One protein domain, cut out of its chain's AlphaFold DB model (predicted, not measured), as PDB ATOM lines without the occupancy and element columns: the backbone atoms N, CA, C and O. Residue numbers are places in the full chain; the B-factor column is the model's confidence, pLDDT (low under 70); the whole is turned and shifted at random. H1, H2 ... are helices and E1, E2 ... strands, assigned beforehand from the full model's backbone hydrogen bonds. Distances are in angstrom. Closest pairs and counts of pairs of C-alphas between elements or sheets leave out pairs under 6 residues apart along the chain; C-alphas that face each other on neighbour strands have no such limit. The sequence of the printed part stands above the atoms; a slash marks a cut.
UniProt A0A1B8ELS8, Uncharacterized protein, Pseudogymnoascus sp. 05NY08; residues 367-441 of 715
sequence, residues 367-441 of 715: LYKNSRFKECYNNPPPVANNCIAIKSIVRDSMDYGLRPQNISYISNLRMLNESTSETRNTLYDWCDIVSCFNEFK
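This is residues 367 to 441 of the 715 residues of an uncharacterized protein of Pseudogymnoascus sp. 05NY08 (UniProt A0A1B8ELS8). Helix H3 crosses over a small hairpin, E1 and E2, nearer to E1 than to E2, with short helices H4, H2 and H1 strung out beyond, and a loop, residues 397 to 414, running past H3's end and back. Under half of the 75 printed residues are in named elements, mostly helix: H1 H2 H3 E1 E2 H4, the strands antiparallel. It is compact, radius of gyration of the C-alphas 13.1 A, spanning 36 by 33 by 20 A.

From H1, residues 367 to 370, go to H2, residues 373 to 376, which touches H4, residues 430 to 435; C-alphas 376 and 431, the closest, are 4.7 A apart. In the hairpin of E1, residues 415 to 417, and E2, residues 426 to 428, find N 417 and O 426 within hydrogen-bond range, 3.0 A.

Find C-alpha 384 at (-45.214, -10.943, -21.620); H3 runs 18.5 A to C-alpha 396. H4 ends at (-38.486, -3.544, -17.025), C-alpha 435.

The printed part has no cut; the link H3 to E1 is long. Residues 411 to 426, among others, have pLDDT under 70.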
ATOM      1  N   LEU A 367     -30.118   5.086  -4.274       56.41
ATOM      2  CA  LEU A 367     -30.427   3.691  -4.640       56.41
ATOM      3  C   LEU A 367     -30.783   3.509  -6.128       56.41
ATOM      4  O   LEU A 367     -30.454   2.477  -6.708       56.41
ATOM      5  N   TYR A 368     -31.421   4.498  -6.756       57.47
ATOM      6  CA  TYR A 368     -31.867   4.471  -8.159       57.47
ATOM      7  C   TYR A 368     -30.698   4.650  -9.143       57.47
ATOM      8  O   TYR A 368     -30.701   4.022 -10.204       57.47
ATOM      9  N   LYS A 369     -29.673   5.442  -8.769       54.25
ATOM     10  CA  LYS A 369     -28.389   5.527  -9.498       54.25
ATOM     11  C   LYS A 369     -27.580   4.236  -9.310       54.25
ATOM     12  O   LYS A 369     -27.243   3.574 -10.288       54.25
ATOM     13  N   ASN A 370     -27.332   3.827  -8.063       54.69
ATOM     14  CA  ASN A 370     -26.384   2.747  -7.748       54.69
ATOM     15  C   ASN A 370     -26.833   1.344  -8.187       54.69
ATOM     16  O   ASN A 370     -25.995   0.470  -8.381       54.69
ATOM     17  N   SER A 371     -28.136   1.119  -8.365       62.25
ATOM     18  CA  SER A 371     -28.670  -0.146  -8.888       62.25
ATOM     19  C   SER A 371     -28.824  -0.167 -10.415       62.25
ATOM     20  O   SER A 371     -29.396  -1.112 -10.939       62.25
ATOM     21  N   ARG A 372     -28.387   0.867 -11.155       64.19
ATOM     22  CA  ARG A 372     -28.669   1.042 -12.601       64.19
ATOM     23  C   ARG A 372     -30.166   1.004 -12.962       64.19
ATOM     24  O   ARG A 372     -30.523   0.892 -14.133       64.19
ATOM     25  N   PHE A 373     -31.063   1.138 -11.983       72.94
ATOM     26  CA  PHE A 373     -32.508   1.043 -12.193       72.94
ATOM     27  C   PHE A 373     -32.995   2.112 -13.184       72.94
ATOM     28  O   PHE A 373     -33.799   1.799 -14.052       72.94
ATOM     29  N   LYS A 374     -32.433   3.333 -13.143       69.94
ATOM     30  CA  LYS A 374     -32.707   4.404 -14.128       69.94
ATOM     31  C   LYS A 374     -32.443   3.984 -15.582       69.94
ATOM     32  O   LYS A 374     -33.178   4.400 -16.471       69.94
ATOM     33  N   GLU A 375     -31.401   3.188 -15.820       73.38
ATOM     34  CA  GLU A 375     -31.035   2.695 -17.155       73.38
ATOM     35  C   GLU A 375     -31.965   1.559 -17.592       73.38
ATOM     36  O   GLU A 375     -32.443   1.552 -18.722       73.38
ATOM     37  N   CYS A 376     -32.262   0.618 -16.690       76.94
ATOM     38  CA  CYS A 376     -33.091  -0.547 -16.995       76.94
ATOM     39  C   CYS A 376     -34.602  -0.254 -17.080       76.94
ATOM     40  O   CYS A 376     -35.309  -0.941 -17.811       76.94
ATOM     41  N   TYR A 377     -35.123   0.720 -16.325       76.56
ATOM     42  CA  TYR A 377     -36.569   0.961 -16.163       76.56
ATOM     43  C   TYR A 377     -37.282   1.365 -17.459       76.56
ATOM     44  O   TYR A 377     -38.446   1.027 -17.651       76.56
ATOM     45  N   ASN A 378     -36.572   2.040 -18.365       74.00
ATOM     46  CA  ASN A 378     -37.102   2.451 -19.666       74.00
ATOM     47  C   ASN A 378     -36.873   1.410 -20.778       74.00
ATOM     48  O   ASN A 378     -37.256   1.659 -21.922       74.00
ATOM     49  N   ASN A 379     -36.242   0.267 -20.483       78.62
ATOM     50  CA  ASN A 379     -36.070  -0.788 -21.479       78.62
ATOM     51  C   ASN A 379     -37.422  -1.455 -21.792       78.62
ATOM     52  O   ASN A 379     -38.248  -1.618 -20.890       78.62
ATOM     53  N   PRO A 380     -37.657  -1.875 -23.049       75.62
ATOM     54  CA  PRO A 380     -38.852  -2.634 -23.387       75.62
ATOM     55  C   PRO A 380     -38.866  -3.949 -22.589       75.62
ATOM     56  O   PRO A 380     -37.841  -4.636 -22.552       75.62
ATOM     57  N   PRO A 381     -39.995  -4.318 -21.956       68.69
ATOM     58  CA  PRO A 381     -40.069  -5.546 -21.182       68.69
ATOM     59  C   PRO A 381     -39.870  -6.780 -22.074       68.69
ATOM     60  O   PRO A 381     -40.272  -6.766 -23.246       68.69
ATOM     61  N   PRO A 382     -39.300  -7.876 -21.541       67.06
ATOM     62  CA  PRO A 382     -39.272  -9.152 -22.243       67.06
ATOM     63  C   PRO A 382     -40.702  -9.644 -22.537       67.06
ATOM     64  O   PRO A 382     -41.674  -9.187 -21.933       67.06
ATOM     65  N   VAL A 383     -40.827 -10.606 -23.462       71.69
ATOM     66  CA  VAL A 383     -42.107 -11.212 -23.891       71.69
ATOM     67  C   VAL A 383     -43.032 -11.449 -22.691       71.69
ATOM     68  O   VAL A 383     -42.589 -12.022 -21.702       71.69
ATOM     69  N   ALA A 384     -44.307 -11.049 -22.775       68.19
ATOM     70  CA  ALA A 384     -45.214 -10.943 -21.620       68.19
ATOM     71  C   ALA A 384     -45.243 -12.176 -20.686       68.19
ATOM     72  O   ALA A 384     -45.293 -12.019 -19.465       68.19
ATOM     73  N   ASN A 385     -45.128 -13.391 -21.235       71.12
ATOM     74  CA  ASN A 385     -45.033 -14.638 -20.465       71.12
ATOM     75  C   ASN A 385     -43.831 -14.662 -19.495       71.12
ATOM     76  O   ASN A 385     -43.955 -15.171 -18.383       71.12
ATOM     77  N   ASN A 386     -42.697 -14.063 -19.870       78.50
ATOM     78  CA  ASN A 386     -41.518 -13.923 -19.013       78.50
ATOM     79  C   ASN A 386     -41.785 -12.951 -17.859       78.50
ATOM     80  O   ASN A 386     -41.434 -13.257 -16.725       78.50
ATOM     81  N   CYS A 387     -42.459 -11.819 -18.099       82.31
ATOM     82  CA  CYS A 387     -42.834 -10.909 -17.012       82.31
ATOM     83  C   CYS A 387     -43.845 -11.532 -16.039       82.31
ATOM     84  O   CYS A 387     -43.781 -11.256 -14.841       82.31
ATOM     85  N   ILE A 388     -44.749 -12.396 -16.518       84.12
ATOM     86  CA  ILE A 388     -45.632 -13.186 -15.647       84.12
ATOM     87  C   ILE A 388     -44.796 -14.146 -14.787       84.12
ATOM     88  O   ILE A 388     -44.966 -14.148 -13.569       84.12
ATOM     89  N   ALA A 389     -43.851 -14.880 -15.387       81.69
ATOM     90  CA  ALA A 389     -42.956 -15.794 -14.672       81.69
ATOM     91  C   ALA A 389     -42.094 -15.074 -13.613       81.69
ATOM     92  O   ALA A 389     -42.050 -15.501 -12.458       81.69
ATOM     93  N   ILE A 390     -41.483 -13.936 -13.962       80.56
ATOM     94  CA  ILE A 390     -40.715 -13.085 -13.036       80.56
ATOM     95  C   ILE A 390     -41.604 -12.628 -11.867       80.56
ATOM     96  O   ILE A 390     -41.218 -12.762 -10.706       80.56
ATOM     97  N   LYS A 391     -42.826 -12.150 -12.141       83.62
ATOM     98  CA  LYS A 391     -43.772 -11.719 -11.095       83.62
ATOM     99  C   LYS A 391     -44.240 -12.876 -10.207       83.62
ATOM    100  O   LYS A 391     -44.419 -12.658  -9.009       83.62
ATOM    101  N   SER A 392     -44.402 -14.092 -10.737       82.06
ATOM    102  CA  SER A 392     -44.701 -15.271  -9.910       82.06
ATOM    103  C   SER A 392     -43.518 -15.694  -9.038       82.06
ATOM    104  O   SER A 392     -43.732 -15.947  -7.858       82.06
ATOM    105  N   ILE A 393     -42.285 -15.679  -9.563       78.00
ATOM    106  CA  ILE A 393     -41.067 -15.988  -8.792       78.00
ATOM    107  C   ILE A 393     -40.915 -14.998  -7.629       78.00
ATOM    108  O   ILE A 393     -40.756 -15.412  -6.482       78.00
ATOM    109  N   VAL A 394     -41.062 -13.693  -7.894       78.50
ATOM    110  CA  VAL A 394     -41.020 -12.654  -6.850       78.50
ATOM    111  C   VAL A 394     -42.176 -12.793  -5.855       78.50
ATOM    112  O   VAL A 394     -42.001 -12.500  -4.676       78.50
ATOM    113  N   ARG A 395     -43.367 -13.240  -6.269       78.81
ATOM    114  CA  ARG A 395     -44.476 -13.477  -5.329       78.81
ATOM    115  C   ARG A 395     -44.246 -14.711  -4.451       78.81
ATOM    116  O   ARG A 395     -44.645 -14.681  -3.292       78.81
ATOM    117  N   ASP A 396     -43.629 -15.771  -4.963       72.56
ATOM    118  CA  ASP A 396     -43.412 -16.992  -4.177       72.56
ATOM    119  C   ASP A 396     -42.182 -16.898  -3.255       72.56
ATOM    120  O   ASP A 396     -42.192 -17.452  -2.153       72.56
ATOM    121  N   SER A 397     -41.191 -16.065  -3.606       63.78
ATOM    122  CA  SER A 397     -40.029 -15.738  -2.759       63.78
ATOM    123  C   SER A 397     -40.359 -14.953  -1.473       63.78
ATOM    124  O   SER A 397     -39.451 -14.457  -0.803       63.78
ATOM    125  N   MET A 398     -41.639 -14.817  -1.112       65.06
ATOM    126  CA  MET A 398     -42.078 -14.222   0.148       65.06
ATOM    127  C   MET A 398     -41.710 -15.107   1.345       65.06
ATOM    128  O   MET A 398     -42.260 -16.200   1.521       65.06
ATOM    129  N   ASP A 399     -40.853 -14.570   2.214       67.19
ATOM    130  CA  ASP A 399     -40.544 -15.122   3.535       67.19
ATOM    131  C   ASP A 399     -41.824 -15.309   4.377       67.19
ATOM    132  O   ASP A 399     -42.771 -14.518   4.284       67.19
ATOM    133  N   TYR A 400     -41.859 -16.329   5.237       65.06
ATOM    134  CA  TYR A 400     -43.031 -16.687   6.048       65.06
ATOM    135  C   TYR A 400     -43.527 -15.525   6.925       65.06
ATOM    136  O   TYR A 400     -44.732 -15.386   7.127       65.06
ATOM    137  N   GLY A 401     -42.624 -14.657   7.397       67.94
ATOM    138  CA  GLY A 401     -42.976 -13.449   8.152       67.94
ATOM    139  C   GLY A 401     -43.562 -12.302   7.311       67.94
ATOM    140  O   GLY A 401     -44.224 -11.426   7.863       67.94
ATOM    141  N   LEU A 402     -43.351 -12.304   5.990       72.31
ATOM    142  CA  LEU A 402     -43.795 -11.251   5.064       72.31
ATOM    143  C   LEU A 402     -45.053 -11.636   4.271       72.31
ATOM    144  O   LEU A 402     -45.825 -10.747   3.900       72.31
ATOM    145  N   ARG A 403     -45.311 -12.942   4.081       72.31
ATOM    146  CA  ARG A 403     -46.545 -13.469   3.457       72.31
ATOM    147  C   ARG A 403     -47.836 -12.826   4.012       72.31
ATOM    148  O   ARG A 403     -48.645 -12.394   3.193       72.31
ATOM    149  N   PRO A 404     -48.039 -12.646   5.339       74.69
ATOM    150  CA  PRO A 404     -49.255 -12.018   5.878       74.69
ATOM    151  C   PRO A 404     -49.421 -10.536   5.509       74.69
ATOM    152  O   PRO A 404     -50.518  -9.993   5.594       74.69
ATOM    153  N   GLN A 405     -48.331  -9.862   5.133       74.06
ATOM    154  CA  GLN A 405     -48.304  -8.431   4.820       74.06
ATOM    155  C   GLN A 405     -48.276  -8.158   3.307       74.06
ATOM    156  O   GLN A 405     -48.333  -6.991   2.905       74.06
ATOM    157  N   ASN A 406     -48.226  -9.220   2.487       79.25
ATOM    158  CA  ASN A 406     -48.147  -9.190   1.024       79.25
ATOM    159  C   ASN A 406     -46.950  -8.361   0.504       79.25
ATOM    160  O   ASN A 406     -47.063  -7.622  -0.473       79.25
ATOM    161  N   ILE A 407     -45.807  -8.462   1.194       78.19
ATOM    162  CA  ILE A 407     -44.540  -7.813   0.828       78.19
ATOM    163  C   ILE A 407     -43.582  -8.888   0.319       78.19
ATOM    164  O   ILE A 407     -43.418  -9.919   0.963       78.19
ATOM    165  N   SER A 408     -42.916  -8.629  -0.805       79.06
ATOM    166  CA  SER A 408     -41.778  -9.427  -1.263       79.06
ATOM    167  C   SER A 408     -40.596  -8.533  -1.615       79.06
ATOM    168  O   SER A 408     -40.751  -7.326  -1.806       79.06
ATOM    169  N   TYR A 409     -39.416  -9.138  -1.696       78.00
ATOM    170  CA  TYR A 409     -38.161  -8.484  -2.034       78.00
ATOM    171  C   TYR A 409     -37.333  -9.379  -2.958       78.00
ATOM    172  O   TYR A 409     -37.493 -10.598  -2.992       78.00
ATOM    173  N   ILE A 410     -36.421  -8.758  -3.704       74.31
ATOM    174  CA  ILE A 410     -35.496  -9.450  -4.600       74.31
ATOM    175  C   ILE A 410     -34.179  -9.655  -3.847       74.31
ATOM    176  O   ILE A 410     -33.536  -8.687  -3.446       74.31
ATOM    177  N   SER A 411     -33.791 -10.912  -3.633       67.44
ATOM    178  CA  SER A 411     -32.589 -11.279  -2.865       67.44
ATOM    179  C   SER A 411     -31.317 -11.403  -3.710       67.44
ATOM    180  O   SER A 411     -30.226 -11.351  -3.150       67.44
ATOM    181  N   ASN A 412     -31.449 -11.567  -5.032       66.50
ATOM    182  CA  ASN A 412     -30.359 -11.823  -5.976       66.50
ATOM    183  C   ASN A 412     -30.543 -11.012  -7.270       66.50
ATOM    184  O   ASN A 412     -31.665 -10.828  -7.736       66.50
ATOM    185  N   LEU A 413     -29.434 -10.596  -7.892       64.31
ATOM    186  CA  LEU A 413     -29.422  -9.871  -9.180       64.31
ATOM    187  C   LEU A 413     -29.833 -10.722 -10.390       64.31
ATOM    188  O   LEU A 413     -30.093 -10.177 -11.457       64.31
ATOM    189  N   ARG A 414     -29.855 -12.048 -10.236       65.69
ATOM    190  CA  ARG A 414     -30.211 -13.019 -11.275       65.69
ATOM    191  C   ARG A 414     -31.287 -13.944 -10.736       65.69
ATOM    192  O   ARG A 414     -31.140 -14.465  -9.632       65.69
ATOM    193  N   MET A 415     -32.333 -14.167 -11.523       65.94
ATOM    194  CA  MET A 415     -33.380 -15.140 -11.208       65.94
ATOM    195  C   MET A 415     -33.295 -16.316 -12.175       65.94
ATOM    196  O   MET A 415     -33.215 -16.123 -13.386       65.94
ATOM    197  N   LEU A 416     -33.319 -17.528 -11.625       64.81
ATOM    198  CA  LEU A 416     -33.471 -18.765 -12.379       64.81
ATOM    199  C   LEU A 416     -34.942 -19.173 -12.356       64.81
ATOM    200  O   LEU A 416     -35.552 -19.235 -11.291       64.81
ATOM    201  N   ASN A 417     -35.494 -19.473 -13.526       61.53
ATOM    202  CA  ASN A 417     -36.788 -20.127 -13.637       61.53
ATOM    203  C   ASN A 417     -36.586 -21.651 -13.628       61.53
ATOM    204  O   ASN A 417     -36.243 -22.236 -14.658       61.53
ATOM    205  N   GLU A 418     -36.765 -22.286 -12.468       55.25
ATOM    206  CA  GLU A 418     -36.841 -23.748 -12.355       55.25
ATOM    207  C   GLU A 418     -38.267 -24.219 -12.674       55.25
ATOM    208  O   GLU A 418     -39.070 -24.520 -11.792       55.25
ATOM    209  N   SER A 419     -38.601 -24.276 -13.965       51.38
ATOM    210  CA  SER A 419     -39.817 -24.954 -14.415       51.38
ATOM    211  C   SER A 419     -39.688 -26.461 -14.181       51.38
ATOM    212  O   SER A 419     -38.734 -27.081 -14.647       51.38
ATOM    213  N   THR A 420     -40.670 -27.069 -13.515       47.88
ATOM    214  CA  THR A 420     -40.705 -28.492 -13.120       47.88
ATOM    215  C   THR A 420     -40.958 -29.480 -14.272       47.88
ATOM    216  O   THR A 420     -41.512 -30.560 -14.071       47.88
ATOM    217  N   SER A 421     -40.521 -29.146 -15.486       43.66
ATOM    218  CA  SER A 421     -40.428 -30.066 -16.617       43.66
ATOM    219  C   SER A 421     -39.162 -29.788 -17.425       43.66
ATOM    220  O   SER A 421     -38.713 -28.649 -17.559       43.66
ATOM    221  N   GLU A 422     -38.562 -30.859 -17.936       48.41
ATOM    222  CA  GLU A 422     -37.271 -30.835 -18.615       48.41
ATOM    223  C   GLU A 422     -37.241 -29.852 -19.805       48.41
ATOM    224  O   GLU A 422     -38.166 -29.802 -20.614       48.41
ATOM    225  N   THR A 423     -36.098 -29.166 -19.954       46.25
ATOM    226  CA  THR A 423     -35.651 -28.273 -21.055       46.25
ATOM    227  C   THR A 423     -35.767 -26.742 -20.859       46.25
ATOM    228  O   THR A 423     -36.788 -26.115 -21.116       46.25
ATOM    229  N   ARG A 424     -34.588 -26.136 -20.600       49.62
ATOM    230  CA  ARG A 424     -34.226 -24.694 -20.553       49.62
ATOM    231  C   ARG A 424     -34.567 -23.912 -19.273       49.62
ATOM    232  O   ARG A 424     -35.513 -23.131 -19.237       49.62
ATOM    233  N   ASN A 425     -33.633 -23.952 -18.320       57.91
ATOM    234  CA  ASN A 425     -33.500 -22.934 -17.273       57.91
ATOM    235  C   ASN A 425     -33.287 -21.559 -17.928       57.91
ATOM    236  O   ASN A 425     -32.228 -21.295 -18.505       57.91
ATOM    237  N   THR A 426     -34.283 -20.678 -17.842       64.88
ATOM    238  CA  THR A 426     -34.136 -19.277 -18.252       64.88
ATOM    239  C   THR A 426     -33.535 -18.478 -17.100       64.88
ATOM    240  O   THR A 426     -34.047 -18.497 -15.980       64.88
ATOM    241  N   LEU A 427     -32.414 -17.811 -17.378       72.38
ATOM    242  CA  LEU A 427     -31.760 -16.867 -16.479       72.38
ATOM    243  C   LEU A 427     -32.221 -15.459 -16.865       72.38
ATOM    244  O   LEU A 427     -31.934 -15.023 -17.979       72.38
ATOM    245  N   TYR A 428     -32.914 -14.766 -15.967       75.19
ATOM    246  CA  TYR A 428     -33.289 -13.363 -16.160       75.19
ATOM    247  C   TYR A 428     -32.200 -12.452 -15.589       75.19
ATOM    248  O   TYR A 428     -31.766 -12.657 -14.448       75.19
ATOM    249  N   ASP A 429     -31.761 -11.464 -16.372       73.69
ATOM    250  CA  ASP A 429     -30.808 -10.452 -15.914       73.69
ATOM    251  C   ASP A 429     -31.533  -9.280 -15.233       73.69
ATOM    252  O   ASP A 429     -32.750  -9.106 -15.347       73.69
ATOM    253  N   TRP A 430     -30.787  -8.444 -14.514       77.62
ATOM    254  CA  TRP A 430     -31.357  -7.365 -13.706       77.62
ATOM    255  C   TRP A 430     -32.259  -6.406 -14.504       77.62
ATOM    256  O   TRP A 430     -33.324  -6.020 -14.018       77.62
ATOM    257  N   CYS A 431     -31.894  -6.058 -15.745       78.69
ATOM    258  CA  CYS A 431     -32.745  -5.200 -16.574       78.69
ATOM    259  C   CYS A 431     -34.037  -5.887 -17.054       78.69
ATOM    260  O   CYS A 431     -35.071  -5.217 -17.139       78.69
ATOM    261  N   ASP A 432     -34.013  -7.198 -17.323       81.12
ATOM    262  CA  ASP A 432     -35.220  -7.961 -17.680       81.12
ATOM    263  C   ASP A 432     -36.220  -7.926 -16.523       81.12
ATOM    264  O   ASP A 432     -37.415  -7.717 -16.720       81.12
ATOM    265  N   ILE A 433     -35.710  -8.073 -15.297       80.44
ATOM    266  CA  ILE A 433     -36.510  -8.035 -14.077       80.44
ATOM    267  C   ILE A 433     -37.104  -6.636 -13.880       80.44
ATOM    268  O   ILE A 433     -38.317  -6.513 -13.744       80.44
ATOM    269  N   VAL A 434     -36.284  -5.577 -13.900       82.12
ATOM    270  CA  VAL A 434     -36.731  -4.193 -13.642       82.12
ATOM    271  C   VAL A 434     -37.764  -3.703 -14.664       82.12
ATOM    272  O   VAL A 434     -38.763  -3.105 -14.266       82.12
ATOM    273  N   SER A 435     -37.566  -3.979 -15.957       84.25
ATOM    274  CA  SER A 435     -38.486  -3.544 -17.025       84.25
ATOM    275  C   SER A 435     -39.908  -4.103 -16.869       84.25
ATOM    276  O   SER A 435     -40.882  -3.440 -17.228       84.25
ATOM    277  N   CYS A 436     -40.057  -5.282 -16.253       85.81
ATOM    278  CA  CYS A 436     -41.357  -5.875 -15.954       85.81
ATOM    279  C   CYS A 436     -42.141  -5.168 -14.831       85.81
ATOM    280  O   CYS A 436     -43.316  -5.490 -14.676       85.81
ATOM    281  N   PHE A 437     -41.547  -4.257 -14.049       84.06
ATOM    282  CA  PHE A 437     -42.204  -3.538 -12.938       84.06
ATOM    283  C   PHE A 437     -42.413  -2.041 -13.228       84.06
ATOM    284  O   PHE A 437     -42.472  -1.224 -12.305       84.06
ATOM    285  N   ASN A 438     -42.511  -1.655 -14.505       80.62
ATOM    286  CA  ASN A 438     -42.656  -0.253 -14.897       80.62
ATOM    287  C   ASN A 438     -43.932   0.423 -14.346       80.62
ATOM    288  O   ASN A 438     -43.939   1.638 -14.145       80.62
ATOM    289  N   GLU A 439     -44.970  -0.349 -14.008       80.50
ATOM    290  CA  GLU A 439     -46.225   0.155 -13.447       80.50
ATOM    291  C   GLU A 439     -46.126   0.578 -11.967       80.50
ATOM    292  O   GLU A 439     -47.004   1.281 -11.457       80.50
ATOM    293  N   PHE A 440     -45.068   0.167 -11.259       84.38
ATOM    294  CA  PHE A 440     -44.912   0.416  -9.827       84.38
ATOM    295  C   PHE A 440     -44.346   1.812  -9.535       84.38
ATOM    296  O   PHE A 440     -43.435   2.302 -10.202       84.38
ATOM    297  N   LYS A 441     -44.856   2.450  -8.475       87.06
ATOM    298  CA  LYS A 441     -44.336   3.732  -7.979       87.06
ATOM    299  C   LYS A 441     -42.957   3.564  -7.345       87.06
ATOM    300  O   LYS A 441     -42.804   2.812  -6.384       87.06
TER     301      LYS A 441